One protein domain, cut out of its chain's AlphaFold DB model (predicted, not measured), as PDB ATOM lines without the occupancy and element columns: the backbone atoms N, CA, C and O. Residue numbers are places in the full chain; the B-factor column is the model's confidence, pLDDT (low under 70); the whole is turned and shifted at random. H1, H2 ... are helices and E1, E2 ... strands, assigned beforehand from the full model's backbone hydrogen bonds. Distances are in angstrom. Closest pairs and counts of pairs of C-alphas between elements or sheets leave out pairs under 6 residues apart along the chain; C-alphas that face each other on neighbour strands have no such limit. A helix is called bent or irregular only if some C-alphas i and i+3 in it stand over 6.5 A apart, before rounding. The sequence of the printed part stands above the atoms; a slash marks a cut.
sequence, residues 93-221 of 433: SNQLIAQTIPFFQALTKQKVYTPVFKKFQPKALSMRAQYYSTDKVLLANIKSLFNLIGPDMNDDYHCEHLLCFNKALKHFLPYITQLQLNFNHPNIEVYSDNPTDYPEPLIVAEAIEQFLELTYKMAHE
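This is residues 93 to 221 of the 433 residues of the protein "Inovirus Gp2 family protein" of Acinetobacter baumannii (UniProt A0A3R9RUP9). A thin two-stranded hairpin, E1 and E2, reaches out from one end of a body of five helices, its tip at residues 121 to 129 carrying the length farthest. In the body H5 runs near the middle, with H3 beside it, H1 meeting it at a corner where residues 104 to 108 of H1 touch residues 215 to 220 of H5, and H2 and H4 on other sides; the helices are partly aligned and partly crossed. The printed part has 129 residues, with five named helices and two named strands in the order H1 E1 E2 H2 H3 H4 H5, the strands making an antiparallel sheet. The class is mostly helix. The whole is compact, with a radius of gyration of the C-alphas of 15.2 A and spans of 51 by 39 by 23 A.

Find C-alpha 117 at (33.992, 40.882, -21.546); there E1 begins, residues 117 to 120, 9.6 A long. E2, residues 130 to 133, is 10.3 A long. H5, residues 204 to 220, covers 24.4 A and ends at C-alpha 220, (43.850, 25.427, -10.993). H1, residues 93 to 109, starts at C-alpha 93, (46.043, 19.313, -34.221), and covers 25.0 A. H2 is residues 136 to 147, 16.1 A; H3 is residues 160 to 169, 13.9 A. H4, residues 173 to 182, is 14.4 A long and irregular, C-alphas 174 and 177 being 8.1 A apart.

Look first at the hairpin E1 and E2, antiparallel at 149 degrees: N 118 and O 132 are 2.9 A apart and N 120 and O 130 are 2.7 A apart, within hydrogen-bond range. From there, the closest C-alphas of E1 and H5 are those of Phe 117 and Ala 205, 6.7 A apart. H5 touches H3, closest at the C-alphas of Ala 168 and Leu 214, 5.8 A, opposite ways at a shallow tilt of 32 degrees, only just short of steep. H5, with residues 215 to 220 alone, touches residues 104 to 108 of H1, closest at the C-alphas of Thr 108 and Ala 219, 5.8 A; at 72 degrees they are only just about perpendicular. H1 touches H3, about perpendicular at 87 degrees, closest at the C-alphas of Ile 101 and His 161, 5.7 A. H2 touches H4 at a steep tilt of 55 degrees, closest at the C-alphas of Asn 147 and Gln 180, 6.3 A. H2 and H5 are near each other, while H1 and H4 are apart. In H2, H3 and H5 every O i to N i+4 pair is within hydrogen-bond range; H1 has 11 of 13 and H4 has 4 of 6.

The C-alphas of Ala 124 and Asp 156 are the two farthest apart, 52.4 A. The printed part has no cut. The links H2 to H3 and H4 to H5 are long, with 12 and 21 residues. Confidence is under 70 at residues 125 to 127, 151 to 152, 154 and 198; the mean pLDDT of the printed part is 88.0.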
ATOM      1  N   SER A  93      46.039  19.970 -35.528       73.81
ATOM      2  CA  SER A  93      46.043  19.313 -34.221       73.81
ATOM      3  C   SER A  93      47.361  19.459 -33.456       73.81
ATOM      4  O   SER A  93      47.354  19.714 -32.251       73.81
ATOM      5  N   ASN A  94      48.507  19.336 -34.132       74.88
ATOM      6  CA  ASN A  94      49.808  19.563 -33.500       74.88
ATOM      7  C   ASN A  94      49.960  21.037 -33.112       74.88
ATOM      8  O   ASN A  94      50.481  21.345 -32.036       74.88
ATOM      9  N   GLN A  95      49.495  21.949 -33.975       78.19
ATOM     10  CA  GLN A  95      49.486  23.383 -33.686       78.19
ATOM     11  C   GLN A  95      48.587  23.690 -32.486       78.19
ATOM     12  O   GLN A  95      48.999  24.438 -31.599       78.19
ATOM     13  N   LEU A  96      47.420  23.046 -32.391       84.19
ATOM     14  CA  LEU A  96      46.524  23.191 -31.251       84.19
ATOM     15  C   LEU A  96      47.214  22.748 -29.959       84.19
ATOM     16  O   LEU A  96      47.199  23.492 -28.979       84.19
ATOM     17  N   ILE A  97      47.871  21.582 -29.945       81.25
ATOM     18  CA  ILE A  97      48.631  21.111 -28.774       81.25
ATOM     19  C   ILE A  97      49.690  22.145 -28.375       81.25
ATOM     20  O   ILE A  97      49.780  22.519 -27.201       81.25
ATOM     21  N   ALA A  98      50.471  22.622 -29.346       78.19
ATOM     22  CA  ALA A  98      51.550  23.573 -29.122       78.19
ATOM     23  C   ALA A  98      51.058  24.920 -28.579       78.19
ATOM     24  O   ALA A  98      51.708  25.473 -27.697       78.19
ATOM     25  N   GLN A  99      49.913  25.422 -29.052       83.62
ATOM     26  CA  GLN A  99      49.317  26.683 -28.595       83.62
ATOM     27  C   GLN A  99      48.547  26.537 -27.271       83.62
ATOM     28  O   GLN A  99      48.488  27.474 -26.474       83.62
ATOM     29  N   THR A 100      48.010  25.351 -26.975       87.44
ATOM     30  CA  THR A 100      47.279  25.092 -25.724       87.44
ATOM     31  C   THR A 100      48.208  25.123 -24.506       87.44
ATOM     32  O   THR A 100      47.812  25.565 -23.426       87.44
ATOM     33  N   ILE A 101      49.464  24.690 -24.661       85.06
ATOM     34  CA  ILE A 101      50.467  24.711 -23.584       85.06
ATOM     35  C   ILE A 101      50.693  26.134 -23.030       85.06
ATOM     36  O   ILE A 101      50.444  26.331 -21.837       85.06
ATOM     37  N   PRO A 102      51.128  27.135 -23.826       82.81
ATOM     38  CA  PRO A 102      51.342  28.493 -23.337       82.81
ATOM     39  C   PRO A 102      50.043  29.163 -22.869       82.81
ATOM     40  O   PRO A 102      50.083  29.927 -21.905       82.81
ATOM     41  N   PHE A 103      48.890  28.836 -23.467       88.56
ATOM     42  CA  PHE A 103      47.584  29.314 -23.001       88.56
ATOM     43  C   PHE A 103      47.315  28.899 -21.546       88.56
ATOM     44  O   PHE A 103      47.119  29.748 -20.676       88.56
ATOM     45  N   PHE A 104      47.415  27.606 -21.235       90.88
ATOM     46  CA  PHE A 104      47.249  27.115 -19.864       90.88
ATOM     47  C   PHE A 104      48.356  27.614 -18.924       90.88
ATOM     48  O   PHE A 104      48.085  27.916 -17.763       90.88
ATOM     49  N   GLN A 105      49.597  27.759 -19.401       86.00
ATOM     50  CA  GLN A 105      50.668  28.363 -18.601       86.00
ATOM     51  C   GLN A 105      50.335  29.805 -18.199       86.00
ATOM     52  O   GLN A 105      50.586  30.182 -17.053       86.00
ATOM     53  N   ALA A 106      49.744  30.601 -19.094       87.06
ATOM     54  CA  ALA A 106      49.273  31.945 -18.773       87.06
ATOM     55  C   ALA A 106      48.152  31.911 -17.721       87.06
ATOM     56  O   ALA A 106      48.232  32.646 -16.737       87.06
ATOM     57  N   LEU A 107      47.178  31.003 -17.864       89.94
ATOM     58  CA  LEU A 107      46.098  30.831 -16.885       89.94
ATOM     59  C   LEU A 107      46.640  30.487 -15.494       89.94
ATOM     60  O   LEU A 107      46.261  31.127 -14.523       89.94
ATOM     61  N   THR A 108      47.589  29.552 -15.378       88.94
ATOM     62  CA  THR A 108      48.147  29.159 -14.065       88.94
ATOM     63  C   THR A 108      48.882  30.275 -13.316       88.94
ATOM     64  O   THR A 108      49.113  30.150 -12.113       88.94
ATOM     65  N   LYS A 109      49.277  31.356 -14.003       88.06
ATOM     66  CA  LYS A 109      49.915  32.528 -13.379       88.06
ATOM     67  C   LYS A 109      48.892  33.491 -12.765       88.06
ATOM     68  O   LYS A 109      49.272  34.332 -11.951       88.06
ATOM     69  N   GLN A 110      47.617  33.390 -13.137       87.69
ATOM     70  CA  GLN A 110      46.555  34.277 -12.667       87.69
ATOM     71  C   GLN A 110      46.010  33.818 -11.307       87.69
ATOM     72  O   GLN A 110      45.486  32.717 -11.168       87.69
ATOM     73  N   LYS A 111      46.066  34.690 -10.294       89.81
ATOM     74  CA  LYS A 111      45.520  34.385  -8.954       89.81
ATOM     75  C   LYS A 111      43.994  34.342  -8.910       89.81
ATOM     76  O   LYS A 111      43.441  33.649  -8.064       89.81
ATOM     77  N   VAL A 112      43.345  35.120  -9.773       91.25
ATOM     78  CA  VAL A 112      41.890  35.258  -9.855       91.25
ATOM     79  C   VAL A 112      41.508  35.295 -11.328       91.25
ATOM     80  O   VAL A 112      42.211  35.911 -12.134       91.25
ATOM     81  N   TYR A 113      40.401  34.642 -11.663       92.38
ATOM     82  CA  TYR A 113      39.813  34.710 -12.990       92.38
ATOM     83  C   TYR A 113      39.364  36.143 -13.308       92.38
ATOM     84  O   TYR A 113      38.669  36.767 -12.506       92.38
ATOM     85  N   THR A 114      39.775  36.671 -14.462       90.50
ATOM     86  CA  THR A 114      39.412  38.024 -14.905       90.50
ATOM     87  C   THR A 114      38.612  37.937 -16.203       90.50
ATOM     88  O   THR A 114      39.178  37.493 -17.203       90.50
ATOM     89  N   PRO A 115      37.341  38.378 -16.209       92.25
ATOM     90  CA  PRO A 115      36.516  38.376 -17.409       92.25
ATOM     91  C   PRO A 115      37.104  39.183 -18.565       92.25
ATOM     92  O   PRO A 115      37.615  40.294 -18.374       92.25
ATOM     93  N   VAL A 116      36.973  38.643 -19.779       93.81
ATOM     94  CA  VAL A 116      37.437  39.300 -21.018       93.81
ATOM     95  C   VAL A 116      36.340  40.122 -21.692       93.81
ATOM     96  O   VAL A 116      36.606  40.853 -22.652       93.81
ATOM     97  N   PHE A 117      35.116  40.042 -21.165       94.75
ATOM     98  CA  PHE A 117      33.992  40.882 -21.546       94.75
ATOM     99  C   PHE A 117      33.430  41.649 -20.348       94.75
ATOM    100  O   PHE A 117      33.272  41.121 -19.249       94.75
ATOM    101  N   LYS A 118      33.062  42.913 -20.575       92.88
ATOM    102  CA  LYS A 118      32.221  43.694 -19.663       92.88
ATOM    103  C   LYS A 118      30.784  43.672 -20.152       92.88
ATOM    104  O   LYS A 118      30.522  44.052 -21.292       92.88
ATOM    105  N   LYS A 119      29.868  43.283 -19.264       91.38
ATOM    106  CA  LYS A 119      28.423  43.347 -19.488       91.38
ATOM    107  C   LYS A 119      27.904  44.743 -19.151       91.38
ATOM    108  O   LYS A 119      28.087  45.231 -18.038       91.38
ATOM    109  N   PHE A 120      27.240  45.368 -20.107       88.06
ATOM    110  CA  PHE A 120      26.493  46.605 -19.959       88.06
ATOM    111  C   PHE A 120      25.004  46.285 -20.037       88.06
ATOM    112  O   PHE A 120      24.530  45.716 -21.020       88.06
ATOM    113  N   GLN A 121      24.270  46.642 -18.988       82.31
ATOM    114  CA  GLN A 121      22.826  46.464 -18.926       82.31
ATOM    115  C   GLN A 121      22.159  47.828 -19.137       82.31
ATOM    116  O   GLN A 121      22.317  48.717 -18.293       82.31
ATOM    117  N   PRO A 122      21.456  48.042 -20.261       77.19
ATOM    118  CA  PRO A 122      20.754  49.295 -20.491       77.19
ATOM    119  C   PRO A 122      19.612  49.479 -19.482       77.19
ATOM    120  O   PRO A 122      18.981  48.516 -19.061       77.19
ATOM    121  N   LYS A 123      19.304  50.732 -19.122       74.94
ATOM    122  CA  LYS A 123      18.219  51.051 -18.171       74.94
ATOM    123  C   LYS A 123      16.812  50.747 -18.709       74.94
ATOM    124  O   LYS A 123      15.866  50.695 -17.931       74.94
ATOM    125  N   ALA A 124      16.659  50.585 -20.024       76.31
ATOM    126  CA  ALA A 124      15.381  50.263 -20.646       76.31
ATOM    127  C   ALA A 124      15.144  48.744 -20.643       76.31
ATOM    128  O   ALA A 124      15.944  47.996 -21.201       76.31
ATOM    129  N   LEU A 125      14.015  48.312 -20.073       63.41
ATOM    130  CA  LEU A 125      13.610  46.904 -19.920       63.41
ATOM    131  C   LEU A 125      13.530  46.106 -21.238       63.41
ATOM    132  O   LEU A 125      13.585  44.882 -21.205       63.41
ATOM    133  N   SER A 126      13.409  46.775 -22.388       63.38
ATOM    134  CA  SER A 126      13.304  46.144 -23.712       63.38
ATOM    135  C   SER A 126      14.647  45.888 -24.405       63.38
ATOM    136  O   SER A 126      14.675  45.226 -25.441       63.38
ATOM    137  N   MET A 127      15.764  46.405 -23.878       69.31
ATOM    138  CA  MET A 127      17.074  46.251 -24.515       69.31
ATOM    139  C   MET A 127      17.869  45.094 -23.905       69.31
ATOM    140  O   MET A 127      18.091  45.038 -22.695       69.31
ATOM    141  N   ARG A 128      18.353  44.189 -24.768       74.81
ATOM    142  CA  ARG A 128      19.261  43.100 -24.377       74.81
ATOM    143  C   ARG A 128      20.570  43.670 -23.814       74.81
ATOM    144  O   ARG A 128      21.026  44.742 -24.219       74.81
ATOM    145  N   ALA A 129      21.180  42.941 -22.881       81.81
ATOM    146  CA  ALA A 129      22.500  43.282 -22.363       81.81
ATOM    147  C   ALA A 129      23.546  43.254 -23.489       81.81
ATOM    148  O   ALA A 129      23.477  42.403 -24.372       81.81
ATOM    149  N   GLN A 130      24.511  44.173 -23.438       89.19
ATOM    150  CA  GLN A 130      25.600  44.258 -24.409       89.19
ATOM    151  C   GLN A 130      26.940  43.913 -23.761       89.19
ATOM    152  O   GLN A 130      27.201  44.265 -22.615       89.19
ATOM    153  N   TYR A 131      27.802  43.251 -24.514       93.44
ATOM    154  CA  TYR A 131      29.134  42.821 -24.129       93.44
ATOM    155  C   TYR A 131      30.186  43.586 -24.933       93.44
ATOM    156  O   TYR A 131      30.096  43.692 -26.161       93.44
ATOM    157  N   TYR A 132      31.208  44.080 -24.233       91.88
ATOM    158  CA  TYR A 132      32.367  44.758 -24.822       91.88
ATOM    159  C   TYR A 132      33.661  44.093 -24.367       91.88
ATOM    160  O   TYR A 132      33.820  43.792 -23.183       91.88
ATOM    161  N   SER A 133      34.590  43.874 -25.297       91.25
ATOM    162  CA  SER A 133      35.868  43.224 -25.006       91.25
ATOM    163  C   SER A 133      36.804  44.119 -24.192       91.25
ATOM    164  O   SER A 133      36.967  45.306 -24.479       91.25
ATOM    165  N   THR A 134      37.448  43.537 -23.183       91.94
ATOM    166  CA  THR A 134      38.443  44.201 -22.325       91.94
ATOM    167  C   THR A 134      39.869  43.744 -22.608       91.94
ATOM    168  O   THR A 134      40.798  44.514 -22.373       91.94
ATOM    169  N   ASP A 135      40.050  42.540 -23.158       88.81
ATOM    170  CA  ASP A 135      41.362  41.965 -23.467       88.81
ATOM    171  C   ASP A 135      41.410  41.421 -24.903       88.81
ATOM    172  O   ASP A 135      41.085  40.268 -25.190       88.81
ATOM    173  N   LYS A 136      41.825  42.281 -25.839       88.00
ATOM    174  CA  LYS A 136      41.927  41.922 -27.263       88.00
ATOM    175  C   LYS A 136      43.038  40.907 -27.543       88.00
ATOM    176  O   LYS A 136      42.929  40.164 -28.515       88.00
ATOM    177  N   VAL A 137      44.094  40.880 -26.728       87.44
ATOM    178  CA  VAL A 137      45.249  39.995 -26.943       87.44
ATOM    179  C   VAL A 137      44.876  38.568 -26.567       87.44
ATOM    180  O   VAL A 137      45.090  37.645 -27.353       87.44
ATOM    181  N   LEU A 138      44.257  38.383 -25.400       87.44
ATOM    182  CA  LEU A 138      43.773  37.077 -24.972       87.44
ATOM    183  C   LEU A 138      42.689  36.548 -25.920       87.44
ATOM    184  O   LEU A 138      42.761  35.392 -26.333       87.44
ATOM    185  N   LEU A 139      41.751  37.399 -26.352       91.81
ATOM    186  CA  LEU A 139      40.737  37.020 -27.341       91.81
ATOM    187  C   LEU A 139      41.346  36.591 -28.681       91.81
ATOM    188  O   LEU A 139      40.890  35.606 -29.255       91.81
ATOM    189  N   ALA A 140      42.393  37.265 -29.165       89.94
ATOM    190  CA  ALA A 140      43.092  36.850 -30.380       89.94
ATOM    191  C   ALA A 140      43.749  35.465 -30.228       89.94
ATOM    192  O   ALA A 140      43.641  34.631 -31.127       89.94
ATOM    193  N   ASN A 141      44.365  35.187 -29.073       88.06
ATOM    194  CA  ASN A 141      44.963  33.881 -28.784       88.06
ATOM    195  C   ASN A 141      43.909  32.764 -28.718       88.06
ATOM    196  O   ASN A 141      44.116  31.684 -29.267       88.06
ATOM    197  N   ILE A 142      42.763  33.022 -28.082       91.69
ATOM    198  CA  ILE A 142      41.662  32.049 -28.000       91.69
ATOM    199  C   ILE A 142      41.060  31.815 -29.382       91.69
ATOM    200  O   ILE A 142      40.824  30.670 -29.753       91.69
ATOM    201  N   LYS A 143      40.869  32.877 -30.171       93.62
ATOM    202  CA  LYS A 143      40.394  32.756 -31.549       93.62
ATOM    203  C   LYS A 143      41.309  31.863 -32.382       93.62
ATOM    204  O   LYS A 143      40.820  31.017 -33.119       93.62
ATOM    205  N   SER A 144      42.627  32.024 -32.239       91.56
ATOM    206  CA  SER A 144      43.615  31.157 -32.892       91.56
ATOM    207  C   SER A 144      43.416  29.689 -32.510       91.56
ATOM    208  O   SER A 144      43.328  28.841 -33.392       91.56
ATOM    209  N   LEU A 145      43.255  29.388 -31.216       91.56
ATOM    210  CA  LEU A 145      42.968  28.028 -30.744       91.56
ATOM    211  C   LEU A 145      41.655  27.485 -31.317       91.56
ATOM    212  O   LEU A 145      41.615  26.341 -31.756       91.56
ATOM    213  N   PHE A 146      40.596  28.298 -31.336       92.50
ATOM    214  CA  PHE A 146      39.292  27.887 -31.854       92.50
ATOM    215  C   PHE A 146      39.348  27.577 -33.348       92.50
ATOM    216  O   PHE A 146      38.776  26.585 -33.784       92.50
ATOM    217  N   ASN A 147      40.082  28.373 -34.124       91.19
ATOM    218  CA  ASN A 147      40.243  28.173 -35.564       91.19
ATOM    219  C   ASN A 147      41.058  26.921 -35.928       91.19
ATOM    220  O   ASN A 147      40.982  26.471 -37.064       91.19
ATOM    221  N   LEU A 148      41.830  26.365 -34.988       88.38
ATOM    222  CA  LEU A 148      42.572  25.112 -35.174       88.38
ATOM    223  C   LEU A 148      41.730  23.863 -34.873       88.38
ATOM    224  O   LEU A 148      42.228  22.744 -34.998       88.38
ATOM    225  N   ILE A 149      40.481  24.033 -34.430       88.69
ATOM    226  CA  ILE A 149      39.564  22.924 -34.170       88.69
ATOM    227  C   ILE A 149      38.905  22.520 -35.488       88.69
ATOM    228  O   ILE A 149      38.135  23.286 -36.066       88.69
ATOM    229  N   GLY A 150      39.192  21.299 -35.929       81.50
ATOM    230  CA  GLY A 150      38.578  20.670 -37.095       81.50
ATOM    231  C   GLY A 150      37.928  19.321 -36.759       81.50
ATOM    232  O   GLY A 150      37.995  18.870 -35.616       81.50
ATOM    233  N   PRO A 151      37.305  18.652 -37.742       68.00
ATOM    234  CA  PRO A 151      36.697  17.332 -37.553       68.00
ATOM    235  C   PRO A 151      37.738  16.226 -37.295       68.00
ATOM    236  O   PRO A 151      37.469  15.295 -36.540       68.00
ATOM    237  N   ASP A 152      38.947  16.367 -37.845       65.19
ATOM    238  CA  ASP A 152      40.013  15.358 -37.793       65.19
ATOM    239  C   ASP A 152      41.115  15.726 -36.787       65.19
ATOM    240  O   ASP A 152      42.301  15.822 -37.118       65.19
ATOM    241  N   MET A 153      40.734  15.968 -35.530       70.19
ATOM    242  CA  MET A 153      41.718  16.263 -34.487       70.19
ATOM    243  C   MET A 153      42.538  15.021 -34.135       70.19
ATOM    244  O   MET A 153      42.017  14.032 -33.625       70.19
ATOM    245  N   ASN A 154      43.850  15.097 -34.358       67.31
ATOM    246  CA  ASN A 154      44.804  14.073 -33.963       67.31
ATOM    247  C   ASN A 154      44.784  13.889 -32.431       67.31
ATOM    248  O   ASN A 154      45.176  14.779 -31.673       67.31
ATOM    249  N   ASP A 155      44.355  12.705 -31.994       73.75
ATOM    250  CA  ASP A 155      44.363  12.253 -30.600       73.75
ATOM    251  C   ASP A 155      45.488  11.224 -30.362       73.75
ATOM    252  O   ASP A 155      45.413  10.368 -29.487       73.75
ATOM    253  N   ASP A 156      46.571  11.268 -31.132       76.81
ATOM    254  CA  ASP A 156      47.711  10.364 -30.967       76.81
ATOM    255  C   ASP A 156      48.637  10.801 -29.831       76.81
ATOM    256  O   ASP A 156      49.542  10.058 -29.448       76.81
ATOM    257  N   TYR A 157      48.425  11.983 -29.249       79.75
ATOM    258  CA  TYR A 157      49.280  12.543 -28.209       79.75
ATOM    259  C   TYR A 157      48.579  12.639 -26.857       79.75
ATOM    260  O   TYR A 157      47.458  13.113 -26.718       79.75
ATOM    261  N   HIS A 158      49.301  12.246 -25.814       82.94
ATOM    262  CA  HIS A 158      48.955  12.537 -24.432       82.94
ATOM    263  C   HIS A 158      49.534  13.904 -24.038       82.94
ATOM    264  O   HIS A 158      50.756  14.070 -23.967       82.94
ATOM    265  N   CYS A 159      48.649  14.872 -23.783       85.62
ATOM    266  CA  CYS A 159      48.978  16.209 -23.288       85.62
ATOM    267  C   CYS A 159      47.888  16.716 -22.331       85.62
ATOM    268  O   CYS A 159      46.753  16.938 -22.730       85.62
ATOM    269  N   GLU A 160      48.227  16.961 -21.068       88.44
ATOM    270  CA  GLU A 160      47.255  17.321 -20.029       88.44
ATOM    271  C   GLU A 160      46.645  18.706 -20.254       88.44
ATOM    272  O   GLU A 160      45.505  18.927 -19.860       88.44
ATOM    273  N   HIS A 161      47.376  19.617 -20.908       90.25
ATOM    274  CA  HIS A 161      46.859  20.935 -21.289       90.25
ATOM    275  C   HIS A 161      45.746  20.749 -22.327       90.25
ATOM    276  O   HIS A 161      44.649  21.270 -22.145       90.25
ATOM    277  N   LEU A 162      45.992  19.919 -23.351       89.00
ATOM    278  CA  LEU A 162      44.982  19.561 -24.346       89.00
ATOM    279  C   LEU A 162      43.816  18.779 -23.726       89.00
ATOM    280  O   LEU A 162      42.669  19.039 -24.062       89.00
ATOM    281  N   LEU A 163      44.067  17.864 -22.784       90.81
ATOM    282  CA  LEU A 163      42.996  17.134 -22.093       90.81
ATOM    283  C   LEU A 163      42.054  18.086 -21.340       90.81
ATOM    284  O   LEU A 163      40.838  17.922 -21.409       90.81
ATOM    285  N   CYS A 164      42.600  19.091 -20.650       93.25
ATOM    286  CA  CYS A 164      41.793  20.109 -19.974       93.25
ATOM    287  C   CYS A 164      41.062  21.006 -20.983       93.25
ATOM    288  O   CYS A 164      39.872  21.263 -20.819       93.25
ATOM    289  N   PHE A 165      41.741  21.424 -22.055       92.88
ATOM    290  CA  PHE A 165      41.135  22.186 -23.149       92.88
ATOM    291  C   PHE A 165      39.940  21.445 -23.760       92.88
ATOM    292  O   PHE A 165      38.840  21.985 -23.789       92.88
ATOM    293  N   ASN A 166      40.121  20.183 -24.153       91.44
ATOM    294  CA  ASN A 166      39.081  19.353 -24.761       91.44
ATOM    295  C   ASN A 166      37.912  19.101 -23.800       91.44
ATOM    296  O   ASN A 166      36.759  19.074 -24.223       91.44
ATOM    297  N   LYS A 167      38.185  18.952 -22.497       92.50
ATOM    298  CA  LYS A 167      37.135  18.802 -21.481       92.50
ATOM    299  C   LYS A 167      36.270  20.062 -21.376       92.50
ATOM    300  O   LYS A 167      35.055  19.930 -21.278       92.50
ATOM    301  N   ALA A 168      36.868  21.254 -21.423       93.69
ATOM    302  CA  ALA A 168      36.119  22.512 -21.460       93.69
ATOM    303  C   ALA A 168      35.384  22.694 -22.799       93.69
ATOM    304  O   ALA A 168      34.204  23.033 -22.815       93.69
ATOM    305  N   LEU A 169      36.056  22.394 -23.915       92.06
ATOM    306  CA  LEU A 169      35.519  22.520 -25.269       92.06
ATOM    307  C   LEU A 169      34.296  21.630 -25.508       92.06
ATOM    308  O   LEU A 169      33.402  22.024 -26.245       92.06
ATOM    309  N   LYS A 170      34.218  20.456 -24.868       91.50
ATOM    310  CA  LYS A 170      33.108  19.505 -25.032       91.50
ATOM    311  C   LYS A 170      31.723  20.144 -24.845       91.50
ATOM    312  O   LYS A 170      30.785  19.732 -25.514       91.50
ATOM    313  N   HIS A 171      31.604  21.146 -23.971       90.31
ATOM    314  CA  HIS A 171      30.352  21.874 -23.732       90.31
ATOM    315  C   HIS A 171      29.936  22.784 -24.897       90.31
ATOM    316  O   HIS A 171      28.759  23.084 -25.048       90.31
ATOM    317  N   PHE A 172      30.896  23.195 -25.726       92.12
ATOM    318  CA  PHE A 172      30.714  24.138 -26.830       92.12
ATOM    319  C   PHE A 172      30.870  23.482 -28.201       92.12
ATOM    320  O   PHE A 172      30.653  24.140 -29.212       92.12
ATOM    321  N   LEU A 173      31.226  22.193 -28.243       90.56
ATOM    322  CA  LEU A 173      31.388  21.440 -29.482       90.56
ATOM    323  C   LEU A 173      30.135  21.482 -30.377       90.56
ATOM    324  O   LEU A 173      30.318  21.646 -31.578       90.56
ATOM    325  N   PRO A 174      28.894  21.438 -29.842       92.12
ATOM    326  CA  PRO A 174      27.701  21.601 -30.671       92.12
ATOM    327  C   PRO A 174      27.582  22.967 -31.347       92.12
ATOM    328  O   PRO A 174      26.817  23.078 -32.280       92.12
ATOM    329  N   TYR A 175      28.298  24.003 -30.908       93.38
ATOM    330  CA  TYR A 175      28.202  25.369 -31.447       93.38
ATOM    331  C   TYR A 175      29.486  25.794 -32.168       93.38
ATOM    332  O   TYR A 175      29.684  26.985 -32.420       93.38
ATOM    333  N   ILE A 176      30.427  24.871 -32.393       92.50
ATOM    334  CA  ILE A 176      31.812  25.234 -32.690       92.50
ATOM    335  C   ILE A 176      31.936  26.019 -33.996       92.50
ATOM    336  O   ILE A 176      32.650  27.023 -34.030       92.50
ATOM    337  N   THR A 177      31.177  25.644 -35.024       92.94
ATOM    338  CA  THR A 177      31.174  26.316 -36.328       92.94
ATOM    339  C   THR A 177      30.611  27.725 -36.186       92.94
ATOM    340  O   THR A 177      31.228  28.698 -36.629       92.94
ATOM    341  N   GLN A 178      29.470  27.871 -35.502       94.19
ATOM    342  CA  GLN A 178      28.883  29.186 -35.241       94.19
ATOM    343  C   GLN A 178      29.795  30.083 -34.395       94.19
ATOM    344  O   GLN A 178      29.903  31.280 -34.672       94.19
ATOM    345  N   LEU A 179      30.481  29.531 -33.391       95.25
ATOM    346  CA  LEU A 179      31.427  30.269 -32.550       95.25
ATOM    347  C   LEU A 179      32.671  30.705 -33.332       95.25
ATOM    348  O   LEU A 179      33.123  31.834 -33.151       95.25
ATOM    349  N   GLN A 180      33.205  29.864 -34.220       94.88
ATOM    350  CA  GLN A 180      34.328  30.214 -35.098       94.88
ATOM    351  C   GLN A 180      33.960  31.362 -36.050       94.88
ATOM    352  O   GLN A 180      34.707  32.338 -36.165       94.88
ATOM    353  N   LEU A 181      32.782  31.289 -36.683       95.56
ATOM    354  CA  LEU A 181      32.284  32.316 -37.606       95.56
ATOM    355  C   LEU A 181      32.008  33.647 -36.897       95.56
ATOM    356  O   LEU A 181      32.375  34.712 -37.394       95.56
ATOM    357  N   ASN A 182      31.395  33.591 -35.714       96.19
ATOM    358  CA  ASN A 182      30.901  34.773 -35.010       96.19
ATOM    359  C   ASN A 182      31.814  35.255 -33.874       96.19
ATOM    360  O   ASN A 182      31.437  36.174 -33.152       96.19
ATOM    361  N   PHE A 183      33.030  34.713 -33.725       95.31
ATOM    362  CA  PHE A 183      33.929  34.992 -32.590       95.31
ATOM    363  C   PHE A 183      34.149  36.492 -32.317       95.31
ATOM    364  O   PHE A 183      34.252  36.933 -31.174       95.31
ATOM    365  N   ASN A 184      34.219  37.302 -33.380       94.31
ATOM    366  CA  ASN A 184      34.446  38.749 -33.291       94.31
ATOM    367  C   ASN A 184      33.183  39.560 -32.941       94.31
ATOM    368  O   ASN A 184      33.263  40.781 -32.795       94.31
ATOM    369  N   HIS A 185      32.029  38.908 -32.828       94.88
ATOM    370  CA  HIS A 185      30.724  39.527 -32.647       94.88
ATOM    371  C   HIS A 185      30.119  39.091 -31.300       94.88
ATOM    372  O   HIS A 185      29.213  38.262 -31.262       94.88
ATOM    373  N   PRO A 186      30.587  39.662 -30.171       94.62
ATOM    374  CA  PRO A 186      30.292  39.165 -28.821       94.62
ATOM    375  C   PRO A 186      28.807  39.162 -28.431       94.62
ATOM    376  O   PRO A 186      28.428  38.478 -27.490       94.62
ATOM    377  N   ASN A 187      27.974  39.928 -29.138       94.62
ATOM    378  CA  ASN A 187      26.545  40.086 -28.862       94.62
ATOM    379  C   ASN A 187      25.647  39.207 -29.745       94.62
ATOM    380  O   ASN A 187      24.427  39.297 -29.629       94.62
ATOM    381  N   ILE A 188      26.230  38.415 -30.652       94.75
ATOM    382  CA  ILE A 188      25.470  37.506 -31.511       94.75
ATOM    383  C   ILE A 188      25.043  36.278 -30.711       94.75
ATOM    384  O   ILE A 188      25.797  35.750 -29.893       94.75
ATOM    385  N   GLU A 189      23.814  35.855 -30.968       94.56
ATOM    386  CA  GLU A 189      23.235  34.606 -30.500       94.56
ATOM    387  C   GLU A 189      23.584  33.501 -31.504       94.56
ATOM    388  O   GLU A 189      23.342  33.648 -32.703       94.56
ATOM    389  N   VAL A 190      24.204  32.428 -31.020       93.94
ATOM    390  CA  VAL A 190      24.620  31.267 -31.807       93.94
ATOM    391  C   VAL A 190      23.794  30.046 -31.436       93.94
ATOM    392  O   VAL A 190      23.415  29.843 -30.281       93.94
ATOM    393  N   TYR A 191      23.547  29.219 -32.443       92.31
ATOM    394  CA  TYR A 191      22.730  28.017 -32.355       92.31
ATOM    395  C   TYR A 191      23.602  26.780 -32.547       92.31
ATOM    396  O   TYR A 191      24.733  26.882 -33.023       92.31
ATOM    397  N   SER A 192      23.078  25.619 -32.170       91.56
ATOM    398  CA  SER A 192      23.746  24.349 -32.442       91.56
ATOM    399  C   SER A 192      23.969  24.155 -33.944       91.56
ATOM    400  O   SER A 192      23.062  24.366 -34.748       91.56
ATOM    401  N   ASP A 193      25.163  23.696 -34.303       87.62
ATOM    402  CA  ASP A 193      25.568  23.237 -35.625       87.62
ATOM    403  C   ASP A 193      24.714  22.039 -36.075       87.62
ATOM    404  O   ASP A 193      24.460  21.873 -37.269       87.62
ATOM    405  N   ASN A 194      24.236  21.222 -35.125       85.12
ATOM    406  CA  ASN A 194      23.276  20.156 -35.392       85.12
ATOM    407  C   ASN A 194      21.855  20.572 -34.954       85.12
ATOM    408  O   ASN A 194      21.597  20.688 -33.747       85.12
ATOM    409  N   PRO A 195      20.908  20.745 -35.896       71.25
ATOM    410  CA  PRO A 195      19.554  21.212 -35.597       71.25
ATOM    411  C   PRO A 195      18.716  20.225 -34.770       71.25
ATOM    412  O   PRO A 195      17.664  20.608 -34.267       71.25
ATOM    413  N   THR A 196      19.153  18.970 -34.605       78.31
ATOM    414  CA  THR A 196      18.436  17.966 -33.799       78.31
ATOM    415  C   THR A 196      18.808  17.966 -32.319       78.31
ATOM    416  O   THR A 196      18.127  17.312 -31.535       78.31
ATOM    417  N   ASP A 197      19.881  18.657 -31.928       72.50
ATOM    418  CA  ASP A 197      20.403  18.588 -30.556       72.50
ATOM    419  C   ASP A 197      19.594  19.463 -29.575       72.50
ATOM    420  O   ASP A 197      19.750  19.321 -28.364       72.50
ATOM    421  N   TYR A 198      18.756  20.376 -30.103       68.56
ATOM    422  CA  TYR A 198      17.941  21.378 -29.390       68.56
ATOM    423  C   TYR A 198      18.567  21.968 -28.106       68.56
ATOM    424  O   TYR A 198      17.862  22.094 -27.100       68.56
ATOM    425  N   PRO A 199      19.863  22.339 -28.063       79.75
ATOM    426  CA  PRO A 199      20.379  23.002 -26.882       79.75
ATOM    427  C   PRO A 199      19.996  24.494 -26.930       79.75
ATOM    428  O   PRO A 199      19.810  25.069 -28.007       79.75
ATOM    429  N   GLU A 200      19.869  25.124 -25.761       86.12
ATOM    430  CA  GLU A 200      19.543  26.555 -25.655       86.12
ATOM    431  C   GLU A 200      20.564  27.410 -26.430       86.12
ATOM    432  O   GLU A 200      21.762  27.107 -26.405       86.12
ATOM    433  N   PRO A 201      20.144  28.473 -27.132       90.50
ATOM    434  CA  PRO A 201      21.075  29.341 -27.838       90.50
ATOM    435  C   PRO A 201      22.045  30.030 -26.867       90.50
ATOM    436  O   PRO A 201      21.712  30.326 -25.718       90.50
ATOM    437  N   LEU A 202      23.264  30.297 -27.336       92.94
ATOM    438  CA  LEU A 202      24.312  30.940 -26.540       92.94
ATOM    439  C   LEU A 202      24.649  32.316 -27.104       92.94
ATOM    440  O   LEU A 202      24.736  32.495 -28.313       92.94
ATOM    441  N   ILE A 203      24.935  33.290 -26.245       95.12
ATOM    442  CA  ILE A 203      25.572  34.539 -26.682       95.12
ATOM    443  C   ILE A 203      27.078  34.286 -26.825       95.12
ATOM    444  O   ILE A 203      27.689  33.730 -25.913       95.12
ATOM    445  N   VAL A 204      27.701  34.722 -27.928       96.25
ATOM    446  CA  VAL A 204      29.141  34.503 -28.202       96.25
ATOM    447  C   VAL A 204      30.021  34.890 -27.009       96.25
ATOM    448  O   VAL A 204      30.883  34.111 -26.603       96.25
ATOM    449  N   ALA A 205      29.798  36.069 -26.418       96.00
ATOM    450  CA  ALA A 205      30.550  36.507 -25.244       96.00
ATOM    451  C   ALA A 205      30.377  35.561 -24.053       96.00
ATOM    452  O   ALA A 205      31.359  35.229 -23.400       96.00
ATOM    453  N   GLU A 206      29.152  35.109 -23.784       94.62
ATOM    454  CA  GLU A 206      28.860  34.204 -22.670       94.62
ATOM    455  C   GLU A 206      29.494  32.830 -22.891       94.62
ATOM    456  O   GLU A 206      30.056  32.270 -21.957       94.62
ATOM    457  N   ALA A 207      29.476  32.314 -24.122       95.81
ATOM    458  CA  ALA A 207      30.124  31.051 -24.465       95.81
ATOM    459  C   ALA A 207      31.649  31.119 -24.272       95.81
ATOM    460  O   ALA A 207      32.232  30.252 -23.620       95.81
ATOM    461  N   ILE A 208      32.301  32.170 -24.788       95.94
ATOM    462  CA  ILE A 208      33.751  32.372 -24.626       95.94
ATOM    463  C   ILE A 208      34.110  32.558 -23.145       95.94
ATOM    464  O   ILE A 208      35.088  31.981 -22.672       95.94
ATOM    465  N   GLU A 209      33.318  33.336 -22.406       95.56
ATOM    466  CA  GLU A 209      33.518  33.590 -20.979       95.56
ATOM    467  C   GLU A 209      33.382  32.298 -20.156       95.56
ATOM    468  O   GLU A 209      34.254  31.982 -19.350       95.56
ATOM    469  N   GLN A 210      32.351  31.486 -20.418       95.69
ATOM    470  CA  GLN A 210      32.180  30.182 -19.771       95.69
ATOM    471  C   GLN A 210      33.325  29.220 -20.114       95.69
ATOM    472  O   GLN A 210      33.847  28.535 -19.231       95.69
ATOM    473  N   PHE A 211      33.763  29.175 -21.376       96.31
ATOM    474  CA  PHE A 211      34.917  28.375 -21.790       96.31
ATOM    475  C   PHE A 211      36.193  28.785 -21.035       96.31
ATOM    476  O   PHE A 211      36.940  27.934 -20.533       96.31
ATOM    477  N   LEU A 212      36.442  30.089 -20.917       95.31
ATOM    478  CA  LEU A 212      37.595  30.624 -20.203       95.31
ATOM    479  C   LEU A 212      37.535  30.340 -18.706       95.31
ATOM    480  O   LEU A 212      38.535  29.927 -18.121       95.31
ATOM    481  N   GLU A 213      36.368  30.491 -18.089       95.75
ATOM    482  CA  GLU A 213      36.188  30.181 -16.677       95.75
ATOM    483  C   GLU A 213      36.417  28.683 -16.403       95.75
ATOM    484  O   GLU A 213      37.093  28.318 -15.435       95.75
ATOM    485  N   LEU A 214      35.917  27.796 -17.272       96.50
ATOM    486  CA  LEU A 214      36.136  26.351 -17.167       96.50
ATOM    487  C   LEU A 214      37.613  25.982 -17.328       96.50
ATOM    488  O   LEU A 214      38.154  25.241 -16.504       96.50
ATOM    489  N   THR A 215      38.292  26.511 -18.348       95.56
ATOM    490  CA  THR A 215      39.729  26.260 -18.549       95.56
ATOM    491  C   THR A 215      40.571  26.829 -17.408       95.56
ATOM    492  O   THR A 215      41.495  26.157 -16.944       95.56
ATOM    493  N   TYR A 216      40.212  28.003 -16.875       95.94
ATOM    494  CA  TYR A 216      40.830  28.579 -15.683       95.94
ATOM    495  C   TYR A 216      40.669  27.660 -14.466       95.94
ATOM    496  O   TYR A 216      41.664  27.344 -13.808       95.94
ATOM    497  N   LYS A 217      39.446  27.184 -14.185       95.94
ATOM    498  CA  LYS A 217      39.172  26.242 -13.086       95.94
ATOM    499  C   LYS A 217      40.026  24.983 -13.228       95.94
ATOM    500  O   LYS A 217      40.753  24.647 -12.296       95.94
ATOM    501  N   MET A 218      40.035  24.363 -14.408       95.50
ATOM    502  CA  MET A 218      40.819  23.151 -14.680       95.50
ATOM    503  C   MET A 218      42.329  23.372 -14.534       95.50
ATOM    504  O   MET A 218      43.016  22.538 -13.948       95.50
ATOM    505  N   ALA A 219      42.856  24.513 -14.986       94.31
ATOM    506  CA  ALA A 219      44.262  24.874 -14.791       94.31
ATOM    507  C   ALA A 219      44.641  24.996 -13.299       94.31
ATOM    508  O   ALA A 219      45.805  24.825 -12.923       94.31
ATOM    509  N   HIS A 220      43.663  25.280 -12.434       94.88
ATOM    510  CA  HIS A 220      43.850  25.427 -10.993       94.88
ATOM    511  C   HIS A 220      43.480  24.183 -10.179       94.88
ATOM    512  O   HIS A 220      43.796  24.154  -8.981       94.88
ATOM    513  N   GLU A 221      42.901  23.155 -10.803       94.81
ATOM    514  CA  GLU A 221      42.583  21.881 -10.163       94.81
ATOM    515  C   GLU A 221      43.846  21.161  -9.660       94.81
ATOM    516  O   GLU A 221      44.942  21.248 -10.229       94.81
TER     517      GLU A 221